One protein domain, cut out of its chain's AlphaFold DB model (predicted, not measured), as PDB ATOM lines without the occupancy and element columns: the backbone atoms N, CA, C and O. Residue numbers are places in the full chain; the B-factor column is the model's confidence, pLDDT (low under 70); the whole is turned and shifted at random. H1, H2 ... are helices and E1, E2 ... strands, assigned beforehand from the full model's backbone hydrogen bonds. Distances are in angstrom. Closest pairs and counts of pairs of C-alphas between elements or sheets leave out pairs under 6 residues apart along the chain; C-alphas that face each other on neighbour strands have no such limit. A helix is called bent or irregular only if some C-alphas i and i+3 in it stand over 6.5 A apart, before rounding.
ATOM      1  N   PRO A 319      95.232 105.019  40.923       43.44
ATOM      2  CA  PRO A 319      96.159 104.329  41.821       43.44
ATOM      3  C   PRO A 319      96.122 104.847  43.274       43.44
ATOM      4  O   PRO A 319      96.729 104.231  44.148       43.44
ATOM      5  N   GLY A 320      95.422 105.955  43.553       55.31
ATOM      6  CA  GLY A 320      95.108 106.436  44.902       55.31
ATOM      7  C   GLY A 320      93.782 105.925  45.489       55.31
ATOM      8  O   GLY A 320      93.462 106.254  46.636       55.31
ATOM      9  N   ALA A 321      92.987 105.148  44.746       61.38
ATOM     10  CA  ALA A 321      91.673 104.691  45.193       61.38
ATOM     11  C   ALA A 321      91.757 103.707  46.379       61.38
ATOM     12  O   ALA A 321      92.604 102.811  46.399       61.38
ATOM     13  N   PRO A 322      90.847 103.795  47.370       58.31
ATOM     14  CA  PRO A 322      90.827 102.838  48.465       58.31
ATOM     15  C   PRO A 322      90.377 101.460  47.964       58.31
ATOM     16  O   PRO A 322      89.438 101.348  47.177       58.31
ATOM     17  N   LEU A 323      90.992 100.394  48.480       51.84
ATOM     18  CA  LEU A 323      90.617  99.008  48.154       51.84
ATOM     19  C   LEU A 323      89.216  98.620  48.659       51.84
ATOM     20  O   LEU A 323      88.649  97.641  48.198       51.84
ATOM     21  N   GLN A 324      88.643  99.386  49.591       58.97
ATOM     22  CA  GLN A 324      87.296  99.171  50.118       58.97
ATOM     23  C   GLN A 324      86.510 100.475  50.200       58.97
ATOM     24  O   GLN A 324      87.078 101.560  50.336       58.97
ATOM     25  N   THR A 325      85.177 100.371  50.162       77.75
ATOM     26  CA  THR A 325      84.311 101.546  50.305       77.75
ATOM     27  C   THR A 325      84.395 102.060  51.739       77.75
ATOM     28  O   THR A 325      83.863 101.443  52.660       77.75
ATOM     29  N   ARG A 326      85.048 103.208  51.930       80.25
ATOM     30  CA  ARG A 326      85.278 103.814  53.245       80.25
ATOM     31  C   ARG A 326      84.296 104.957  53.489       80.25
ATOM     32  O   ARG A 326      84.202 105.882  52.684       80.25
ATOM     33  N   THR A 327      83.629 104.946  54.642       85.81
ATOM     34  CA  THR A 327      82.925 106.129  55.162       85.81
ATOM     35  C   THR A 327      83.948 107.184  55.579       85.81
ATOM     36  O   THR A 327      84.849 106.902  56.372       85.81
ATOM     37  N   VAL A 328      83.811 108.395  55.048       85.12
ATOM     38  CA  VAL A 328      84.705 109.527  55.321       85.12
ATOM     39  C   VAL A 328      84.078 110.409  56.394       85.12
ATOM     40  O   VAL A 328      82.860 110.606  56.423       85.12
ATOM     41  N   THR A 329      84.890 110.908  57.325       82.94
ATOM     42  CA  THR A 329      84.385 111.763  58.404       82.94
ATOM     43  C   THR A 329      84.085 113.172  57.896       82.94
ATOM     44  O   THR A 329      84.687 113.649  56.937       82.94
ATOM     45  N   LEU A 330      83.176 113.887  58.568       79.88
ATOM     46  CA  LEU A 330      82.847 115.262  58.176       79.88
ATOM     47  C   LEU A 330      84.057 116.210  58.275       79.88
ATOM     48  O   LEU A 330      84.131 117.165  57.514       79.88
ATOM     49  N   LEU A 331      85.003 115.940  59.181       77.12
ATOM     50  CA  LEU A 331      86.238 116.720  59.314       77.12
ATOM     51  C   LEU A 331      87.129 116.565  58.074       77.12
ATOM     52  O   LEU A 331      87.553 117.565  57.508       77.12
ATOM     53  N   GLU A 332      87.333 115.330  57.612       80.12
ATOM     54  CA  GLU A 332      88.092 115.025  56.389       80.12
ATOM     55  C   GLU A 332      87.414 115.612  55.137       80.12
ATOM     56  O   GLU A 332      88.065 116.203  54.276       80.12
ATOM     57  N   VAL A 333      86.081 115.530  55.064       84.56
ATOM     58  CA  VAL A 333      85.291 116.152  53.988       84.56
ATOM     59  C   VAL A 333      85.447 117.671  53.980       84.56
ATOM     60  O   VAL A 333      85.539 118.261  52.910       84.56
ATOM     61  N   LEU A 334      85.483 118.315  55.151       82.44
ATOM     62  CA  LEU A 334      85.670 119.762  55.260       82.44
ATOM     63  C   LEU A 334      87.100 120.201  54.916       82.44
ATOM     64  O   LEU A 334      87.259 121.299  54.388       82.44
ATOM     65  N   SER A 335      88.121 119.365  55.152       79.94
ATOM     66  CA  SER A 335      89.494 119.655  54.706       79.94
ATOM     67  C   SER A 335      89.691 119.542  53.190       79.94
ATOM     68  O   SER A 335      90.585 120.186  52.656       79.94
ATOM     69  N   GLU A 336      88.845 118.778  52.492       88.62
ATOM     70  CA  GLU A 336      88.893 118.586  51.031       88.62
ATOM     71  C   GLU A 336      87.616 119.086  50.324       88.62
ATOM     72  O   GLU A 336      87.203 118.528  49.305       88.62
ATOM     73  N   LEU A 337      86.933 120.095  50.879       84.62
ATOM     74  CA  LEU A 337      85.538 120.407  50.535       84.62
ATOM     75  C   LEU A 337      85.273 120.556  49.027       84.62
ATOM     76  O   LEU A 337      84.260 120.056  48.537       84.62
ATOM     77  N   GLU A 338      86.181 121.197  48.292       85.31
ATOM     78  CA  GLU A 338      86.067 121.419  46.845       85.31
ATOM     79  C   GLU A 338      85.906 120.111  46.054       85.31
ATOM     80  O   GLU A 338      85.099 120.052  45.128       85.31
ATOM     81  N   LEU A 339      86.568 119.029  46.483       88.19
ATOM     82  CA  LEU A 339      86.471 117.703  45.861       88.19
ATOM     83  C   LEU A 339      85.131 117.004  46.155       88.19
ATOM     84  O   LEU A 339      84.753 116.061  45.460       88.19
ATOM     85  N   TRP A 340      84.398 117.448  47.179       90.69
ATOM     86  CA  TRP A 340      83.105 116.887  47.578       90.69
ATOM     87  C   TRP A 340      81.900 117.683  47.056       90.69
ATOM     88  O   TRP A 340      80.818 117.104  46.926       90.69
ATOM     89  N   LEU A 341      82.066 118.967  46.715       88.00
ATOM     90  CA  LEU A 341      80.988 119.816  46.188       88.00
ATOM     91  C   LEU A 341      80.292 119.254  44.929       88.00
ATOM     92  O   LEU A 341      79.060 119.323  44.897       88.00
ATOM     93  N   PRO A 342      80.984 118.661  43.930       91.44
ATOM     94  CA  PRO A 342      80.316 118.031  42.786       91.44
ATOM     95  C   PRO A 342      79.353 116.921  43.222       91.44
ATOM     96  O   PRO A 342      78.192 116.919  42.828       91.44
ATOM     97  N   SER A 343      79.794 116.053  44.138       91.12
ATOM     98  CA  SER A 343      78.984 114.957  44.684       91.12
ATOM     99  C   SER A 343      77.780 115.451  45.503       91.12
ATOM    100  O   SER A 343      76.719 114.832  45.499       91.12
ATOM    101  N   TRP A 344      77.910 116.592  46.194       92.50
ATOM    102  CA  TRP A 344      76.786 117.212  46.910       92.50
ATOM    103  C   TRP A 344      75.739 117.758  45.931       92.50
ATOM    104  O   TRP A 344      74.543 117.562  46.146       92.50
ATOM    105  N   LYS A 345      76.180 118.405  44.841       89.31
ATOM    106  CA  LYS A 345      75.299 118.897  43.769       89.31
ATOM    107  C   LYS A 345      74.623 117.753  43.011       89.31
ATOM    108  O   LYS A 345      73.447 117.863  42.688       89.31
ATOM    109  N   GLU A 346      75.328 116.652  42.757       87.81
ATOM    110  CA  GLU A 346      74.776 115.467  42.090       87.81
ATOM    111  C   GLU A 346      73.646 114.824  42.913       87.81
ATOM    112  O   GLU A 346      72.544 114.627  42.397       87.81
ATOM    113  N   GLU A 347      73.870 114.574  44.210       91.12
ATOM    114  CA  GLU A 347      72.834 114.059  45.120       91.12
ATOM    115  C   GLU A 347      71.646 115.037  45.215       91.12
ATOM    116  O   GLU A 347      70.494 114.612  45.131       91.12
ATOM    117  N   TYR A 348      71.894 116.349  45.318       90.94
ATOM    118  CA  TYR A 348      70.836 117.367  45.300       90.94
ATOM    119  C   TYR A 348      69.995 117.318  44.011       90.94
ATOM    120  O   TYR A 348      68.766 117.231  44.066       90.94
ATOM    121  N   ASN A 349      70.650 117.310  42.847       87.56
ATOM    122  CA  ASN A 349      69.994 117.255  41.540       87.56
ATOM    123  C   ASN A 349      69.188 115.960  41.367       87.56
ATOM    124  O   ASN A 349      68.068 115.999  40.852       87.56
ATOM    125  N   SER A 350      69.719 114.828  41.836       84.06
ATOM    126  CA  SER A 350      69.028 113.537  41.854       84.06
ATOM    127  C   SER A 350      67.737 113.605  42.679       84.06
ATOM    128  O   SER A 350      66.655 113.295  42.173       84.06
ATOM    129  N   LEU A 351      67.829 114.090  43.921       86.00
ATOM    130  CA  LEU A 351      66.719 114.165  44.873       86.00
ATOM    131  C   LEU A 351      65.612 115.145  44.446       86.00
ATOM    132  O   LEU A 351      64.431 114.787  44.484       86.00
ATOM    133  N   VAL A 352      65.988 116.365  44.045       85.25
ATOM    134  CA  VAL A 352      65.062 117.489  43.819       85.25
ATOM    135  C   VAL A 352      64.611 117.595  42.360       85.25
ATOM    136  O   VAL A 352      63.422 117.758  42.095       85.25
ATOM    137  N   LEU A 353      65.539 117.517  41.401       81.38
ATOM    138  CA  LEU A 353      65.262 117.856  39.998       81.38
ATOM    139  C   LEU A 353      64.886 116.626  39.163       81.38
ATOM    140  O   LEU A 353      63.880 116.646  38.450       81.38
ATOM    141  N   GLN A 354      65.682 115.558  39.261       78.00
ATOM    142  CA  GLN A 354      65.563 114.369  38.414       78.00
ATOM    143  C   GLN A 354      64.482 113.404  38.914       78.00
ATOM    144  O   GLN A 354      63.554 113.077  38.175       78.00
ATOM    145  N   ARG A 355      64.596 112.926  40.162       76.38
ATOM    146  CA  ARG A 355      63.683 111.921  40.730       76.38
ATOM    147  C   ARG A 355      62.470 112.536  41.418       76.38
ATOM    148  O   ARG A 355      61.446 111.867  41.517       76.38
ATOM    149  N   LYS A 356      62.566 113.801  41.851       80.38
ATOM    150  CA  LYS A 356      61.509 114.522  42.587       80.38
ATOM    151  C   LYS A 356      61.032 113.731  43.815       80.38
ATOM    152  O   LYS A 356      59.849 113.698  44.136       80.38
ATOM    153  N   ALA A 357      61.977 113.081  44.499       81.06
ATOM    154  CA  ALA A 357      61.728 112.401  45.771       81.06
ATOM    155  C   ALA A 357      61.446 113.418  46.896       81.06
ATOM    156  O   ALA A 357      60.813 113.096  47.904       81.06
ATOM    157  N   VAL A 358      61.888 114.661  46.697       86.56
ATOM    158  CA  VAL A 358      61.591 115.819  47.537       86.56
ATOM    159  C   VAL A 358      61.133 117.006  46.708       86.56
ATOM    160  O   VAL A 358      61.603 117.222  45.592       86.56
ATOM    161  N   ARG A 359      60.269 117.825  47.309       87.44
ATOM    162  CA  ARG A 359      59.844 119.116  46.772       87.44
ATOM    163  C   ARG A 359      60.253 120.249  47.722       87.44
ATOM    164  O   ARG A 359      59.890 120.189  48.898       87.44
ATOM    165  N   PRO A 360      60.966 121.291  47.255       89.50
ATOM    166  CA  PRO A 360      61.327 122.440  48.079       89.50
ATOM    167  C   PRO A 360      60.121 123.125  48.729       89.50
ATOM    168  O   PRO A 360      59.074 123.295  48.102       89.50
ATOM    169  N   LEU A 361      60.296 123.518  49.991       84.00
ATOM    170  CA  LEU A 361      59.360 124.315  50.777       84.00
ATOM    171  C   LEU A 361      60.082 125.513  51.402       84.00
ATOM    172  O   LEU A 361      61.208 125.420  51.897       84.00
ATOM    173  N   THR A 362      59.395 126.647  51.430       83.31
ATOM    174  CA  THR A 362      59.822 127.849  52.143       83.31
ATOM    175  C   THR A 362      59.242 127.877  53.558       83.31
ATOM    176  O   THR A 362      58.246 127.218  53.862       83.31
ATOM    177  N   GLN A 363      59.816 128.709  54.433       83.12
ATOM    178  CA  GLN A 363      59.223 128.982  55.748       83.12
ATOM    179  C   GLN A 363      57.782 129.518  55.623       83.12
ATOM    180  O   GLN A 363      56.931 129.162  56.430       83.12
ATOM    181  N   ARG A 364      57.480 130.306  54.578       78.94
ATOM    182  CA  ARG A 364      56.138 130.873  54.357       78.94
ATOM    183  C   ARG A 364      55.083 129.800  54.094       78.94
ATOM    184  O   ARG A 364      53.959 129.963  54.559       78.94
ATOM    185  N   ASP A 365      55.449 128.726  53.395       80.56
ATOM    186  CA  ASP A 365      54.554 127.596  53.116       80.56
ATOM    187  C   ASP A 365      54.221 126.842  54.412       80.56
ATOM    188  O   ASP A 365      53.063 126.531  54.681       80.56
ATOM    189  N   LEU A 366      55.224 126.632  55.273       81.25
ATOM    190  CA  LEU A 366      55.033 126.031  56.595       81.25
ATOM    191  C   LEU A 366      54.191 126.921  57.522       81.25
ATOM    192  O   LEU A 366      53.321 126.409  58.228       81.25
ATOM    193  N   ASP A 367      54.412 128.237  57.508       81.19
ATOM    194  CA  ASP A 367      53.610 129.196  58.274       81.19
ATOM    195  C   ASP A 367      52.159 129.250  57.763       81.19
ATOM    196  O   ASP A 367      51.227 129.438  58.546       81.19
ATOM    197  N   GLN A 368      51.943 129.097  56.451       77.06
ATOM    198  CA  GLN A 368      50.611 129.001  55.854       77.06
ATOM    199  C   GLN A 368      49.901 127.722  56.304       77.06
ATOM    200  O   GLN A 368      48.792 127.810  56.826       77.06
ATOM    201  N   TRP A 369      50.563 126.568  56.213       80.00
ATOM    202  CA  TRP A 369      50.029 125.292  56.698       80.00
ATOM    203  C   TRP A 369      49.674 125.335  58.190       80.00
ATOM    204  O   TRP A 369      48.634 124.815  58.587       80.00
ATOM    205  N   GLN A 370      50.473 126.017  59.020       78.56
ATOM    206  CA  GLN A 370      50.133 126.243  60.430       78.56
ATOM    207  C   GLN A 370      48.860 127.090  60.607       78.56
ATOM    208  O   GLN A 370      48.034 126.760  61.458       78.56
ATOM    209  N   ARG A 371      48.666 128.153  59.809       78.19
ATOM    210  CA  ARG A 371      47.442 128.985  59.842       78.19
ATOM    211  C   ARG A 371      46.203 128.236  59.347       78.19
ATOM    212  O   ARG A 371      45.116 128.465  59.865       78.19
ATOM    213  N   GLU A 372      46.371 127.348  58.373       72.75
ATOM    214  CA  GLU A 372      45.311 126.503  57.804       72.75
ATOM    215  C   GLU A 372      44.995 125.270  58.675       72.75
ATOM    216  O   GLU A 372      44.047 124.537  58.400       72.75
ATOM    217  N   GLY A 373      45.758 125.037  59.751       70.81
ATOM    218  CA  GLY A 373      45.585 123.887  60.644       70.81
ATOM    219  C   GLY A 373      46.104 122.561  60.072       70.81
ATOM    220  O   GLY A 373      45.839 121.497  60.636       70.81
ATOM    221  N   CYS A 374      46.856 122.600  58.969       71.12
ATOM    222  CA  CYS A 374      47.459 121.430  58.345       71.12
ATOM    223  C   CYS A 374      48.552 120.841  59.249       71.12
ATOM    224  O   CYS A 374      49.606 121.441  59.469       71.12
ATOM    225  N   LYS A 375      48.322 119.627  59.757       76.25
ATOM    226  CA  LYS A 375      49.326 118.869  60.516       76.25
ATOM    227  C   LYS A 375      50.436 118.392  59.571       76.25
ATOM    228  O   LYS A 375      50.137 117.773  58.556       76.25
ATOM    229  N   TYR A 376      51.698 118.602  59.937       80.56
ATOM    230  CA  TYR A 376      52.880 118.017  59.287       80.56
ATOM    231  C   TYR A 376      53.908 117.599  60.351       80.56
ATOM    232  O   TYR A 376      53.888 118.118  61.468       80.56
ATOM    233  N   GLN A 377      54.808 116.666  60.026       83.75
ATOM    234  CA  GLN A 377      55.946 116.307  60.884       83.75
ATOM    235  C   GLN A 377      57.242 116.907  60.329       83.75
ATOM    236  O   GLN A 377      57.466 116.855  59.125       83.75
ATOM    237  N   LEU A 378      58.100 117.458  61.193       86.38
ATOM    238  CA  LEU A 378      59.400 118.022  60.815       86.38
ATOM    239  C   LEU A 378      60.535 117.158  61.381       86.38
ATOM    240  O   LEU A 378      60.631 116.990  62.597       86.38
ATOM    241  N   ILE A 379      61.410 116.643  60.513       87.44
ATOM    242  CA  ILE A 379      62.586 115.842  60.888       87.44
ATOM    243  C   ILE A 379      63.879 116.455  60.323       87.44
ATOM    244  O   ILE A 379      63.855 117.041  59.242       87.44
ATOM    245  N   PRO A 380      65.030 116.350  61.008       89.69
ATOM    246  CA  PRO A 380      66.305 116.784  60.448       89.69
ATOM    247  C   PRO A 380      66.874 115.755  59.460       89.69
ATOM    248  O   PRO A 380      66.419 114.612  59.387       89.69
ATOM    249  N   SER A 381      67.919 116.152  58.740       88.19
ATOM    250  CA  SER A 381      68.755 115.267  57.925       88.19
ATOM    251  C   SER A 381      70.244 115.477  58.223       88.19
ATOM    252  O   SER A 381      70.641 116.458  58.860       88.19
ATOM    253  N   LYS A 382      71.074 114.526  57.793       89.31
ATOM    254  CA  LYS A 382      72.528 114.505  57.963       89.31
ATOM    255  C   LYS A 382      73.194 114.068  56.657       89.31
ATOM    256  O   LYS A 382      72.673 113.217  55.944       89.31
ATOM    257  N   LEU A 383      74.379 114.605  56.380       89.44
ATOM    258  CA  LEU A 383      75.228 114.131  55.290       89.44
ATOM    259  C   LEU A 383      76.028 112.889  55.700       89.44
ATOM    260  O   LEU A 383      76.587 112.831  56.800       89.44
ATOM    261  N   VAL A 384      76.094 111.916  54.796       90.56
ATOM    262  CA  VAL A 384      76.965 110.742  54.892       90.56
ATOM    263  C   VAL A 384      77.849 110.703  53.654       90.56
ATOM    264  O   VAL A 384      77.352 110.791  52.536       90.56
ATOM    265  N   HIS A 385      79.157 110.574  53.854       92.62
ATOM    266  CA  HIS A 385      80.158 110.645  52.794       92.62
ATOM    267  C   HIS A 385      80.902 109.322  52.688       92.62
ATOM    268  O   HIS A 385      81.294 108.738  53.698       92.62
ATOM    269  N   THR A 386      81.090 108.841  51.465       90.50
ATOM    270  CA  THR A 386      81.786 107.585  51.175       90.50
ATOM    271  C   THR A 386      82.738 107.770  50.002       90.50
ATOM    272  O   THR A 386      82.378 108.415  49.020       90.50
ATOM    273  N   LEU A 387      83.939 107.207  50.099       86.31
ATOM    274  CA  LEU A 387      84.813 106.963  48.951       86.31
ATOM    275  C   LEU A 387      84.553 105.536  48.483       86.31
ATOM    276  O   LEU A 387      84.619 104.612  49.294       86.31
ATOM    277  N   LYS A 388      84.219 105.352  47.206       79.44
ATOM    278  CA  LYS A 388      83.982 104.024  46.633       79.44
ATOM    279  C   LYS A 388      85.286 103.260  46.404       79.44
ATOM    280  O   LYS A 388      86.297 103.842  46.015       79.44
ATOM    281  N   ALA A 389      85.213 101.946  46.626       71.38
ATOM    282  CA  ALA A 389      86.302 101.016  46.349       71.38
ATOM    283  C   ALA A 389      86.757 101.103  44.881       71.38
ATOM    284  O   ALA A 389      85.908 101.302  44.004       71.38
ATOM    285  N   HIS A 390      88.062 100.945  44.636       65.25
ATOM    286  CA  HIS A 390      88.756 100.849  43.330       65.25
ATOM    287  C   HIS A 390      88.632 102.053  42.375       65.25
ATOM    288  O   HIS A 390      89.474 102.256  41.512       65.25
ATOM    289  N   THR A 391      87.605 102.879  42.545       74.50
ATOM    290  CA  THR A 391      87.262 104.021  41.684       74.50
ATOM    291  C   THR A 391      87.583 105.366  42.324       74.50
ATOM    292  O   THR A 391      87.497 106.390  41.658       74.50
ATOM    293  N   GLY A 392      87.829 105.404  43.641       76.56
ATOM    294  CA  GLY A 392      88.001 106.651  44.396       76.56
ATOM    295  C   GLY A 392      86.747 107.537  44.436       76.56
ATOM    296  O   GLY A 392      86.772 108.613  45.033       76.56
ATOM    297  N   HIS A 393      85.634 107.104  43.830       84.81
ATOM    298  CA  HIS A 393      84.489 107.961  43.555       84.81
ATOM    299  C   HIS A 393      83.866 108.486  44.853       84.81
ATOM    300  O   HIS A 393      83.305 107.730  45.658       84.81
ATOM    301  N   ARG A 394      83.928 109.809  45.038       89.00
ATOM    302  CA  ARG A 394      83.315 110.530  46.158       89.00
ATOM    303  C   ARG A 394      81.797 110.487  46.009       89.00
ATOM    304  O   ARG A 394      81.246 111.014  45.050       89.00
ATOM    305  N   LYS A 395      81.110 109.837  46.951       90.00
ATOM    306  CA  LYS A 395      79.646 109.751  47.006       90.00
ATOM    307  C   LYS A 395      79.127 110.300  48.330       90.00
ATOM    308  O   LYS A 395      79.313 109.686  49.385       90.00
ATOM    309  N   ALA A 396      78.474 111.455  48.263       90.94
ATOM    310  CA  ALA A 396      77.667 112.015  49.336       90.94
ATOM    311  C   ALA A 396      76.235 111.464  49.276       90.94
ATOM    312  O   ALA A 396      75.727 111.141  48.206       90.94
ATOM    313  N   ARG A 397      75.586 111.360  50.437       90.88
ATOM    314  CA  ARG A 397      74.157 111.066  50.573       90.88
ATOM    315  C   ARG A 397      73.508 112.000  51.581       90.88
ATOM    316  O   ARG A 397      74.071 112.218  52.658       90.88
ATOM    317  N   CYS A 398      72.313 112.495  51.270       90.06
ATOM    318  CA  CYS A 398      71.475 113.181  52.249       90.06
ATOM    319  C   CYS A 398      70.565 112.162  52.945       90.06
ATOM    320  O   CYS A 398      69.676 111.574  52.335       90.06
ATOM    321  N   VAL A 399      70.799 111.938  54.238       89.56
ATOM    322  CA  VAL A 399      70.124 110.910  55.036       89.56
ATOM    323  C   VAL A 399      69.188 111.576  56.042       89.56
ATOM    324  O   VAL A 399      69.626 112.295  56.940       89.56
ATOM    325  N   CYS A 400      67.889 111.341  55.906       87.69
ATOM    326  CA  CYS A 400      66.867 111.748  56.860       87.69
ATOM    327  C   CYS A 400      67.076 111.054  58.211       87.69
ATOM    328  O   CYS A 400      67.337 109.854  58.290       87.69
ATOM    329  N   CYS A 401      66.892 111.791  59.302       84.25
ATOM    330  CA  CYS A 401      66.924 111.239  60.651       84.25
ATOM    331  C   CYS A 401      65.564 110.601  60.992       84.25
ATOM    332  O   CYS A 401      64.837 111.107  61.848       84.25
ATOM    333  N   GLY A 402      65.192 109.495  60.335       73.50
ATOM    334  CA  GLY A 402      63.913 108.802  60.569       73.50
ATOM    335  C   GLY A 402      63.757 108.232  61.986       73.50
ATOM    336  O   GLY A 402      62.648 108.046  62.473       73.50
ATOM    337  N   ASN A 403      64.848 108.085  62.742       74.00
ATOM    338  CA  ASN A 403      64.809 107.852  64.194       74.00
ATOM    339  C   ASN A 403      64.194 109.027  65.003       74.00
ATOM    340  O   ASN A 403      63.958 108.905  66.212       74.00
ATOM    341  N   MET A 404      63.958 110.177  64.365       72.06
ATOM    342  CA  MET A 404      63.215 111.328  64.889       72.06
ATOM    343  C   MET A 404      61.817 111.467  64.273       72.06
ATOM    344  O   MET A 404      61.081 112.373  64.651       72.06
ATOM    345  N   GLU A 405      61.435 110.570  63.365       72.00
ATOM    346  CA  GLU A 405      60.099 110.518  62.781       72.00
ATOM    347  C   GLU A 405      59.032 110.230  63.843       72.00
ATOM    348  O   GLU A 405      59.274 109.508  64.820       72.00
ATOM    349  N   SER A 406      57.828 110.782  63.668       61.94
ATOM    350  CA  SER A 406      56.731 110.533  64.596       61.94
ATOM    351  C   SER A 406      56.231 109.093  64.414       61.94
ATOM    352  O   SER A 406      55.462 108.753  63.516       61.94
ATOM    353  N   HIS A 407      56.684 108.202  65.304       50.91
ATOM    354  CA  HIS A 407      56.391 106.761  65.242       50.91
ATOM    355  C   HIS A 407      54.879 106.447  65.327       50.91
ATOM    356  O   HIS A 407      54.476 105.299  65.142       50.91
ATOM    357  N   SER A 408      54.033 107.449  65.595       41.69
ATOM    358  CA  SER A 408      52.568 107.457  65.488       41.69
ATOM    359  C   SER A 408      52.019 106.884  64.178       41.69
ATOM    360  O   SER A 408      50.987 106.220  64.233       41.69
ATOM    361  N   ILE A 409      52.703 107.056  63.045       44.66
ATOM    362  CA  ILE A 409      52.099 106.859  61.713       44.66
ATOM    363  C   ILE A 409      52.136 105.393  61.225       44.66
ATOM    364  O   ILE A 409      51.261 104.996  60.464       44.66
ATOM    365  N   TYR A 410      53.075 104.562  61.698       47.81
ATOM    366  CA  TYR A 410      53.281 103.190  61.179       47.81
ATOM    367  C   TYR A 410      53.030 102.110  62.235       47.81
ATOM    368  O   TYR A 410      53.314 102.312  63.425       47.81
ATOM    369  N   HIS A 411      52.527 100.941  61.839       45.94
ATOM    370  CA  HIS A 411      52.577  99.762  62.698       45.94
ATOM    371  C   HIS A 411      54.026  99.276  62.790       45.94
ATOM    372  O   HIS A 411      54.782  99.277  61.824       45.94
ATOM    373  N   LYS A 412      54.440  98.823  63.977       41.38
ATOM    374  CA  LYS A 412      55.843  98.460  64.253       41.38
ATOM    375  C   LYS A 412      56.350  97.248  63.444       41.38
ATOM    376  O   LYS A 412      57.541  96.968  63.464       41.38
ATOM    377  N   HIS A 413      55.437  96.555  62.762       40.25
ATOM    378  CA  HIS A 413      55.681  95.413  61.883       40.25
ATOM    379  C   HIS A 413      55.719  95.795  60.391       40.25
ATOM    380  O   HIS A 413      55.999  94.937  59.564       40.25
ATOM    381  N   GLU A 414      55.435  97.055  60.039       50.19
ATOM    382  CA  GLU A 414      55.429  97.523  58.645       50.19
ATOM    383  C   GLU A 414      56.811  97.996  58.191       50.19
ATOM    384  O   GLU A 414      57.168  97.761  57.049       50.19
ATOM    385  N   CYS A 415      57.627  98.597  59.067       51.31
ATOM    386  CA  CYS A 415      58.904  99.235  58.701       51.31
ATOM    387  C   CYS A 415      60.072  98.270  58.373       51.31
ATOM    388  O   CYS A 415      61.233  98.667  58.483       51.31
ATOM    389  N   TYR A 416      59.799  97.012  58.020       48.88
ATOM    390  CA  TYR A 416      60.811  96.003  57.691       48.88
ATOM    391  C   TYR A 416      60.661  95.525  56.245       48.88
ATOM    392  O   TYR A 416      59.611  95.006  55.866       48.88
ATOM    393  N   ALA A 417      61.738  95.646  55.470       49.00
ATOM    394  CA  ALA A 417      61.891  94.957  54.197       49.00
ATOM    395  C   ALA A 417      62.563  93.604  54.452       49.00
ATOM    396  O   ALA A 417      63.692  93.565  54.943       49.00
ATOM    397  N   GLY A 418      61.897  92.498  54.115       49.31
ATOM    398  CA  GLY A 418      62.581  91.213  54.002       49.31
ATOM    399  C   GLY A 418      63.378  91.175  52.707       49.31
ATOM    400  O   GLY A 418      62.805  91.313  51.625       49.31
ATOM    401  N   GLY A 419      64.692  91.002  52.831       53.41
ATOM    402  CA  GLY A 419      65.546  90.608  51.716       53.41
ATOM    403  C   GLY A 419      65.473  89.100  51.478       53.41
ATOM    404  O   GLY A 419      65.110  88.342  52.379       53.41
ATOM    405  N   ALA A 420      65.856  88.673  50.275       64.06
ATOM    406  CA  ALA A 420      66.142  87.271  50.003       64.06
ATOM    407  C   ALA A 420      67.341  86.829  50.858       64.06
ATOM    408  O   ALA A 420      68.393  87.471  50.849       64.06
ATOM    409  N   THR A 446      68.697 103.620  41.025       63.75
ATOM    410  CA  THR A 446      68.009 104.471  42.018       63.75
ATOM    411  C   THR A 446      66.529 104.107  42.229       63.75
ATOM    412  O   THR A 446      65.730 105.002  42.505       63.75
ATOM    413  N   ALA A 447      66.154 102.824  42.131       59.56
ATOM    414  CA  ALA A 447      64.802 102.304  42.401       59.56
ATOM    415  C   ALA A 447      64.187 102.903  43.671       59.56
ATOM    416  O   ALA A 447      63.046 103.367  43.684       59.56
ATOM    417  N   PHE A 448      65.018 102.989  44.709       64.81
ATOM    418  CA  PHE A 448      64.744 103.667  45.963       64.81
ATOM    419  C   PHE A 448      64.111 105.061  45.808       64.81
ATOM    420  O   PHE A 448      63.051 105.312  46.367       64.81
ATOM    421  N   LEU A 449      64.720 105.954  45.019       63.16
ATOM    422  CA  LEU A 449      64.242 107.330  44.825       63.16
ATOM    423  C   LEU A 449      63.070 107.425  43.837       63.16
ATOM    424  O   LEU A 449      62.373 108.436  43.816       63.16
ATOM    425  N   GLN A 450      62.866 106.402  43.004       63.78
ATOM    426  CA  GLN A 450      61.728 106.325  42.083       63.78
ATOM    427  C   GLN A 450      60.436 105.904  42.800       63.78
ATOM    428  O   GLN A 450      59.340 106.208  42.322       63.78
ATOM    429  N   SER A 451      60.540 105.234  43.952       65.31
ATOM    430  CA  SER A 451      59.366 104.869  44.736       65.31
ATOM    431  C   SER A 451      58.726 106.088  45.404       65.31
ATOM    432  O   SER A 451      59.337 106.776  46.227       65.31
ATOM    433  N   ARG A 452      57.453 106.329  45.073       66.56
ATOM    434  CA  ARG A 452      56.610 107.318  45.752       66.56
ATOM    435  C   ARG A 452      56.144 106.779  47.096       66.56
ATOM    436  O   ARG A 452      55.735 105.625  47.206       66.56
ATOM    437  N   LEU A 453      56.114 107.637  48.113       65.44
ATOM    438  CA  LEU A 453      55.471 107.267  49.369       65.44
ATOM    439  C   LEU A 453      53.954 107.169  49.158       65.44
ATOM    440  O   LEU A 453      53.331 108.082  48.622       65.44
ATOM    441  N   LEU A 454      53.346 106.081  49.632       54.34
ATOM    442  CA  LEU A 454      51.889 105.930  49.666       54.34
ATOM    443  C   LEU A 454      51.306 106.898  50.712       54.34
ATOM    444  O   LEU A 454      51.316 106.633  51.911       54.34
ATOM    445  N   THR A 455      50.865 108.074  50.265       49.72
ATOM    446  CA  THR A 455      50.517 109.227  51.122       49.72
ATOM    447  C   THR A 455      49.045 109.326  51.516       49.72
ATOM    448  O   THR A 455      48.721 110.152  52.366       49.72
ATOM    449  N   ALA A 456      48.162 108.480  50.970       40.66
ATOM    450  CA  ALA A 456      46.701 108.643  51.021       40.66
ATOM    451  C   ALA A 456      46.079 108.849  52.423       40.66
ATOM    452  O   ALA A 456      45.013 109.442  52.521       40.66
ATOM    453  N   ASN A 457      46.742 108.394  53.495       46.16
ATOM    454  CA  ASN A 457      46.309 108.571  54.890       46.16
ATOM    455  C   ASN A 457      47.442 109.069  55.821       46.16
ATOM    456  O   ASN A 457      47.431 108.779  57.018       46.16
ATOM    457  N   ARG A 458      48.473 109.753  55.298       62.47
ATOM    458  CA  ARG A 458      49.686 110.103  56.068       62.47
ATOM    459  C   ARG A 458      49.821 111.602  56.327       62.47
ATOM    460  O   ARG A 458      49.546 112.428  55.464       62.47
ATOM    461  N   VAL A 459      50.330 111.938  57.513       69.44
ATOM    462  CA  VAL A 459      50.784 113.295  57.847       69.44
ATOM    463  C   VAL A 459      51.995 113.639  56.959       69.44
ATOM    464  O   VAL A 459      52.959 112.866  56.961       69.44
ATOM    465  N   PRO A 460      51.983 114.763  56.213       78.81
ATOM    466  CA  PRO A 460      53.111 115.218  55.406       78.81
ATOM    467  C   PRO A 460      54.429 115.241  56.184       78.81
ATOM    468  O   PRO A 460      54.495 115.748  57.307       78.81
ATOM    469  N   THR A 461      55.485 114.701  55.576       84.56
ATOM    470  CA  THR A 461      56.827 114.677  56.170       84.56
ATOM    471  C   THR A 461      57.659 115.795  55.579       84.56
ATOM    472  O   THR A 461      57.891 115.825  54.375       84.56
ATOM    473  N   VAL A 462      58.115 116.705  56.429       88.75
ATOM    474  CA  VAL A 462      59.011 117.798  56.078       88.75
ATOM    475  C   VAL A 462      60.398 117.471  56.622       88.75
ATOM    476  O   VAL A 462      60.563 117.162  57.801       88.75
ATOM    477  N   VAL A 463      61.408 117.536  55.764       89.94
ATOM    478  CA  VAL A 463      62.816 117.338  56.112       89.94
ATOM    479  C   VAL A 463      63.501 118.696  56.152       89.94
ATOM    480  O   VAL A 463      63.418 119.460  55.193       89.94
ATOM    481  N   LYS A 464      64.213 118.999  57.241       91.81
ATOM    482  CA  LYS A 464      65.144 120.129  57.278       91.81
ATOM    483  C   LYS A 464      66.423 119.753  56.532       91.81
ATOM    484  O   LYS A 464      67.053 118.745  56.866       91.81
ATOM    485  N   VAL A 465      66.790 120.567  55.550       88.44
ATOM    486  CA  VAL A 465      67.948 120.364  54.666       88.44
ATOM    487  C   VAL A 465      69.259 120.517  55.458       88.44
ATOM    488  O   VAL A 465      69.304 121.334  56.390       88.44
ATOM    489  N   PRO A 466      70.341 119.770  55.150       87.31
ATOM    490  CA  PRO A 466      71.599 119.892  55.878       87.31
ATOM    491  C   PRO A 466      72.165 121.308  55.757       87.31
ATOM    492  O   PRO A 466      72.430 121.797  54.661       87.31
ATOM    493  N   TRP A 467      72.396 121.974  56.889       83.06
ATOM    494  CA  TRP A 467      72.801 123.386  56.910       83.06
ATOM    495  C   TRP A 467      74.120 123.666  56.163       83.06
ATOM    496  O   TRP A 467      74.306 124.773  55.660       83.06
ATOM    497  N   LEU A 468      75.003 122.667  56.029       84.12
ATOM    498  CA  LEU A 468      76.221 122.773  55.219       84.12
ATOM    499  C   LEU A 468      75.929 122.978  53.726       84.12
ATOM    500  O   LEU A 468      76.644 123.736  53.082       84.12
ATOM    501  N   TRP A 469      74.886 122.346  53.175       87.56
ATOM    502  CA  TRP A 469      74.512 122.530  51.766       87.56
ATOM    503  C   TRP A 469      74.078 123.970  51.493       87.56
ATOM    504  O   TRP A 469      74.482 124.544  50.486       87.56
ATOM    505  N   ARG A 470      73.369 124.594  52.443       85.94
ATOM    506  CA  ARG A 470      73.031 126.024  52.385       85.94
ATOM    507  C   ARG A 470      74.260 126.918  52.547       85.94
ATOM    508  O   ARG A 470      74.455 127.828  51.751       85.94
ATOM    509  N   LYS A 471      75.120 126.642  53.539       82.31
ATOM    510  CA  LYS A 471      76.353 127.419  53.785       82.31
ATOM    511  C   LYS A 471      77.295 127.436  52.575       82.31
ATOM    512  O   LYS A 471      77.976 128.433  52.363       82.31
ATOM    513  N   HIS A 472      77.334 126.351  51.803       82.88
ATOM    514  CA  HIS A 472      78.229 126.190  50.655       82.88
ATOM    515  C   HIS A 472      77.512 126.250  49.292       82.88
ATOM    516  O   HIS A 472      78.047 125.768  48.299       82.88
ATOM    517  N   GLY A 473      76.315 126.851  49.232       80.00
ATOM    518  CA  GLY A 473      75.657 127.205  47.967       80.00
ATOM    519  C   GLY A 473      75.194 126.026  47.102       80.00
ATOM    520  O   GLY A 473      75.054 126.183  45.893       80.00
ATOM    521  N   VAL A 474      74.960 124.850  47.691       86.75
ATOM    522  CA  VAL A 474      74.365 123.698  46.986       86.75
ATOM    523  C   VAL A 474      72.848 123.853  46.854       86.75
ATOM    524  O   VAL A 474      72.273 123.426  45.860       86.75
ATOM    525  N   CYS A 475      72.203 124.490  47.833       82.88
ATOM    526  CA  CYS A 475      70.766 124.765  47.848       82.88
ATOM    527  C   CYS A 475      70.475 126.060  48.627       82.88
ATOM    528  O   CYS A 475      71.316 126.522  49.403       82.88
ATOM    529  N   VAL A 476      69.286 126.644  48.459       78.94
ATOM    530  CA  VAL A 476      68.900 127.907  49.132       78.94
ATOM    531  C   VAL A 476      67.783 127.708  50.156       78.94
ATOM    532  O   VAL A 476      67.749 128.370  51.201       78.94
ATOM    533  N   GLU A 477      66.897 126.758  49.879       83.06
ATOM    534  CA  GLU A 477      65.780 126.360  50.715       83.06
ATOM    535  C   GLU A 477      66.230 125.712  52.031       83.06
ATOM    536  O   GLU A 477      67.330 125.173  52.167       83.06
ATOM    537  N   GLU A 478      65.355 125.782  53.032       84.50
ATOM    538  CA  GLU A 478      65.599 125.213  54.360       84.50
ATOM    539  C   GLU A 478      64.853 123.896  54.589       84.50
ATOM    540  O   GLU A 478      65.254 123.098  55.443       84.50
ATOM    541  N   PHE A 479      63.793 123.655  53.815       89.75
ATOM    542  CA  PHE A 479      62.868 122.553  54.013       89.75
ATOM    543  C   PHE A 479      62.523 121.865  52.695       89.75
ATOM    544  O   PHE A 479      62.393 122.500  51.650       89.75
ATOM    545  N   TRP A 480      62.299 120.562  52.782       91.69
ATOM    546  CA  TRP A 480      61.782 119.729  51.707       91.69
ATOM    547  C   TRP A 480      60.534 118.994  52.184       91.69
ATOM    548  O   TRP A 480      60.563 118.364  53.239       91.69
ATOM    549  N   LEU A 481      59.457 119.011  51.402       87.81
ATOM    550  CA  LEU A 481      58.405 118.006  51.514       87.81
ATOM    551  C   LEU A 481      58.920 116.691  50.930       87.81
ATOM    552  O   LEU A 481      59.461 116.680  49.827       87.81
ATOM    553  N   VAL A 482      58.726 115.588  51.644       86.19
ATOM    554  CA  VAL A 482      59.048 114.245  51.160       86.19
ATOM    555  C   VAL A 482      57.879 113.692  50.345       86.19
ATOM    556  O   VAL A 482      56.774 113.544  50.868       86.19
ATOM    557  N   GLU A 483      58.136 113.365  49.078       78.62
ATOM    558  CA  GLU A 483      57.146 112.812  48.137       78.62
ATOM    559  C   GLU A 483      57.531 111.382  47.675       78.62
ATOM    560  O   GLU A 483      56.656 110.556  47.396       78.62
ATOM    561  N   GLY A 484      58.827 111.046  47.691       74.94
ATOM    562  CA  GLY A 484      59.386 109.709  47.452       74.94
ATOM    563  C   GLY A 484      60.189 109.164  48.636       74.94
ATOM    564  O   GLY A 484      60.323 109.814  49.672       74.94
ATOM    565  N   ALA A 485      60.705 107.942  48.520       77.56
ATOM    566  CA  ALA A 485      61.546 107.353  49.560       77.56
ATOM    567  C   ALA A 485      62.926 108.045  49.664       77.56
ATOM    568  O   ALA A 485      63.513 108.449  48.664       77.56
ATOM    569  N   LEU A 486      63.435 108.191  50.896       81.94
ATOM    570  CA  LEU A 486      64.670 108.906  51.240       81.94
ATOM    571  C   LEU A 486      65.488 108.139  52.279       81.94
ATOM    572  O   LEU A 486      64.940 107.528  53.201       81.94
ATOM    573  N   TYR A 487      66.817 108.171  52.149       81.75
ATOM    574  CA  TYR A 487      67.694 107.344  52.973       81.75
ATOM    575  C   TYR A 487      67.512 107.692  54.451       81.75
ATOM    576  O   TYR A 487      67.497 108.860  54.819       81.75
ATOM    577  N   GLY A 488      67.374 106.677  55.306       78.38
ATOM    578  CA  GLY A 488      67.200 106.854  56.750       78.38
ATOM    579  C   GLY A 488      65.781 107.197  57.222       78.38
ATOM    580  O   GLY A 488      65.565 107.222  58.433       78.38
ATOM    581  N   LEU A 489      64.806 107.408  56.328       79.69
ATOM    582  CA  LEU A 489      63.383 107.487  56.685       79.69
ATOM    583  C   LEU A 489      62.834 106.084  57.007       79.69
ATOM    584  O   LEU A 489      63.097 105.136  56.264       79.69
ATOM    585  N   CYS A 490      62.053 105.924  58.083       73.75
ATOM    586  CA  CYS A 490      61.671 104.589  58.564       73.75
ATOM    587  C   CYS A 490      60.750 103.838  57.594       73.75
ATOM    588  O   CYS A 490      60.855 102.619  57.473       73.75
ATOM    589  N   ILE A 491      59.857 104.551  56.897       67.44
ATOM    590  CA  ILE A 491      58.945 103.932  55.926       67.44
ATOM    591  C   ILE A 491      59.544 103.755  54.528       67.44
ATOM    592  O   ILE A 491      58.934 103.111  53.677       67.44
ATOM    593  N   SER A 492      60.739 104.275  54.248       70.62
ATOM    594  CA  SER A 492      61.318 104.074  52.918       70.62
ATOM    595  C   SER A 492      61.536 102.594  52.616       70.62
ATOM    596  O   SER A 492      61.233 102.185  51.502       70.62
ATOM    597  N   CYS A 493      61.848 101.789  53.643       59.91
ATOM    598  CA  CYS A 493      61.840 100.320  53.642       59.91
ATOM    599  C   CYS A 493      60.567  99.652  53.097       59.91
ATOM    600  O   CYS A 493      60.636  98.519  52.650       59.91
ATOM    601  N   VAL A 494      59.417 100.323  53.149       55.28
ATOM    602  CA  VAL A 494      58.109  99.777  52.734       55.28
ATOM    603  C   VAL A 494      57.697 100.289  51.357       55.28
ATOM    604  O   VAL A 494      56.835  99.713  50.706       55.28
ATOM    605  N   ALA A 495      58.277 101.412  50.932       54.34
ATOM    606  CA  ALA A 495      57.984 102.024  49.647       54.34
ATOM    607  C   ALA A 495      58.852 101.421  48.532       54.34
ATOM    608  O   ALA A 495      58.340 101.137  47.450       54.34
ATOM    609  N   TRP A 496      60.155 101.221  48.761       55.84
ATOM    610  CA  TRP A 496      61.002 100.499  47.804       55.84
ATOM    611  C   TRP A 496      60.848  98.981  47.946       55.84
ATOM    612  O   TRP A 496      60.657  98.453  49.038       55.84
TER     613      TRP A 496
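Overview. This is residues 319 to 420 and 446 to 496 of the 1063 residues of the protein "RE2 protein" of Symbiodinium sp. CCMP2592 (UniProt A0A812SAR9). A long, strongly twisted hairpin of E3 and E4 makes the middle of this model; the long helix H2 packs on E4, and the short strands E5, E6 and E2 continue the sheet side by side from the first part of E3. The short strand E1 pairs with the other end of E3, residues 367 to 371 of H3 stick out with residues 372 and 373, and the small helices H4 and H6 lie off the sheet. The printed part has 153 residues with six named helices and six named strands, in the order E1 H1 H2 E2 H3 E3 E4 H4 E5 H5 E6 H6, and its class is mixed, helices and strands. The one sheet is branched and mixed: E3 and E5 are parallel and the other neighbour pairs antiparallel. The whole is compact, with a radius of gyration of the C-alphas of 16.6 A and spans of 56 by 42 by 25 A.

Along the chain. E1 is residues 326 to 328, beginning at C-alpha 326 at (85.278, 103.814, 53.245). H1 is residues 330 to 335, and H2 is residues 337 to 354, 24.1 A long. H2 is irregular, only just: C-alphas 339 and 342 are 6.9 A apart. E2 is residues 358 to 361, and H3 is residues 363 to 371, 12.5 A long. E3, residues 377 to 387, is the longest strand at 32.6 A and begins at C-alpha 377 at (55.946, 116.307, 60.884). E4 is residues 394 to 400, 19.7 A long. After the cut come H4, residues 447 to 450, E5, residues 461 to 464, 10.0 A long, H5, residues 467 to 471, E6, residues 479 to 482, 9.6 A long, and H6, residues 492 to 495, which ends at C-alpha 495 at (57.984, 102.024, 49.647).

Arrangement. E3 pairs in a staggered way, with E5 over residues 377 to 380, with E4 over 381 to 387 and with E1 over 385 to 387. E1 lies on one side of E3 and E4 on the other side. E3 and E4 form a hairpin at 162 degrees, with N 382 and O 399 at 2.8 A. E1 and E3 are antiparallel, with N 328 and O 385 at 2.9 A. E3 and E5 are parallel at 56 degrees, with N 462 and O 377 at 2.8 A. E5 and E6 are antiparallel, with N 463 and O 480 at 2.8 A, and so are E6 and E2, with N 481 and O 359 at 2.8 A. H2 is on the sheet, and its closest C-alphas to E4 are Ser 343 and Ala 396, 5.7 A apart. H1 only grazes the sheet with residues 330 to 333, and H5 only grazes it with residues 467 to 469. H1 and H2 are close but not clearly touching, with the C-alphas of Val 333 and Trp 340 closest at 6.8 A, at a steep tilt of 56 degrees, opposite ways. H4 and H6 are close but not clearly touching, the closest C-alphas being Phe 448 and Ser 492, 7.8 A; neither is on the sheet. H3 is only just not on the sheet, with 4 pairs of C-alphas within 10 A. Every O i to N i+4 pair is within hydrogen-bond range in H1, H3 and H5, and 11 of 14 are in H2; H4 and H6 are too short for such a pair.

Size, cuts and confidence. The C-alphas farthest apart are those of Pro 319 and Glu 372, 57.7 A. Residues 421 to 445 are not printed, and C-alphas 420 and 446 are 19.1 A apart across that cut. Of the links that are printed whole, none is long. Residues 401 to 420 hold no named element. The mean pLDDT of the printed part is 75.9, and 41 residues are under 70, among them residues 319 to 324, 406 to 420, 446 to 459 and 493 to 496.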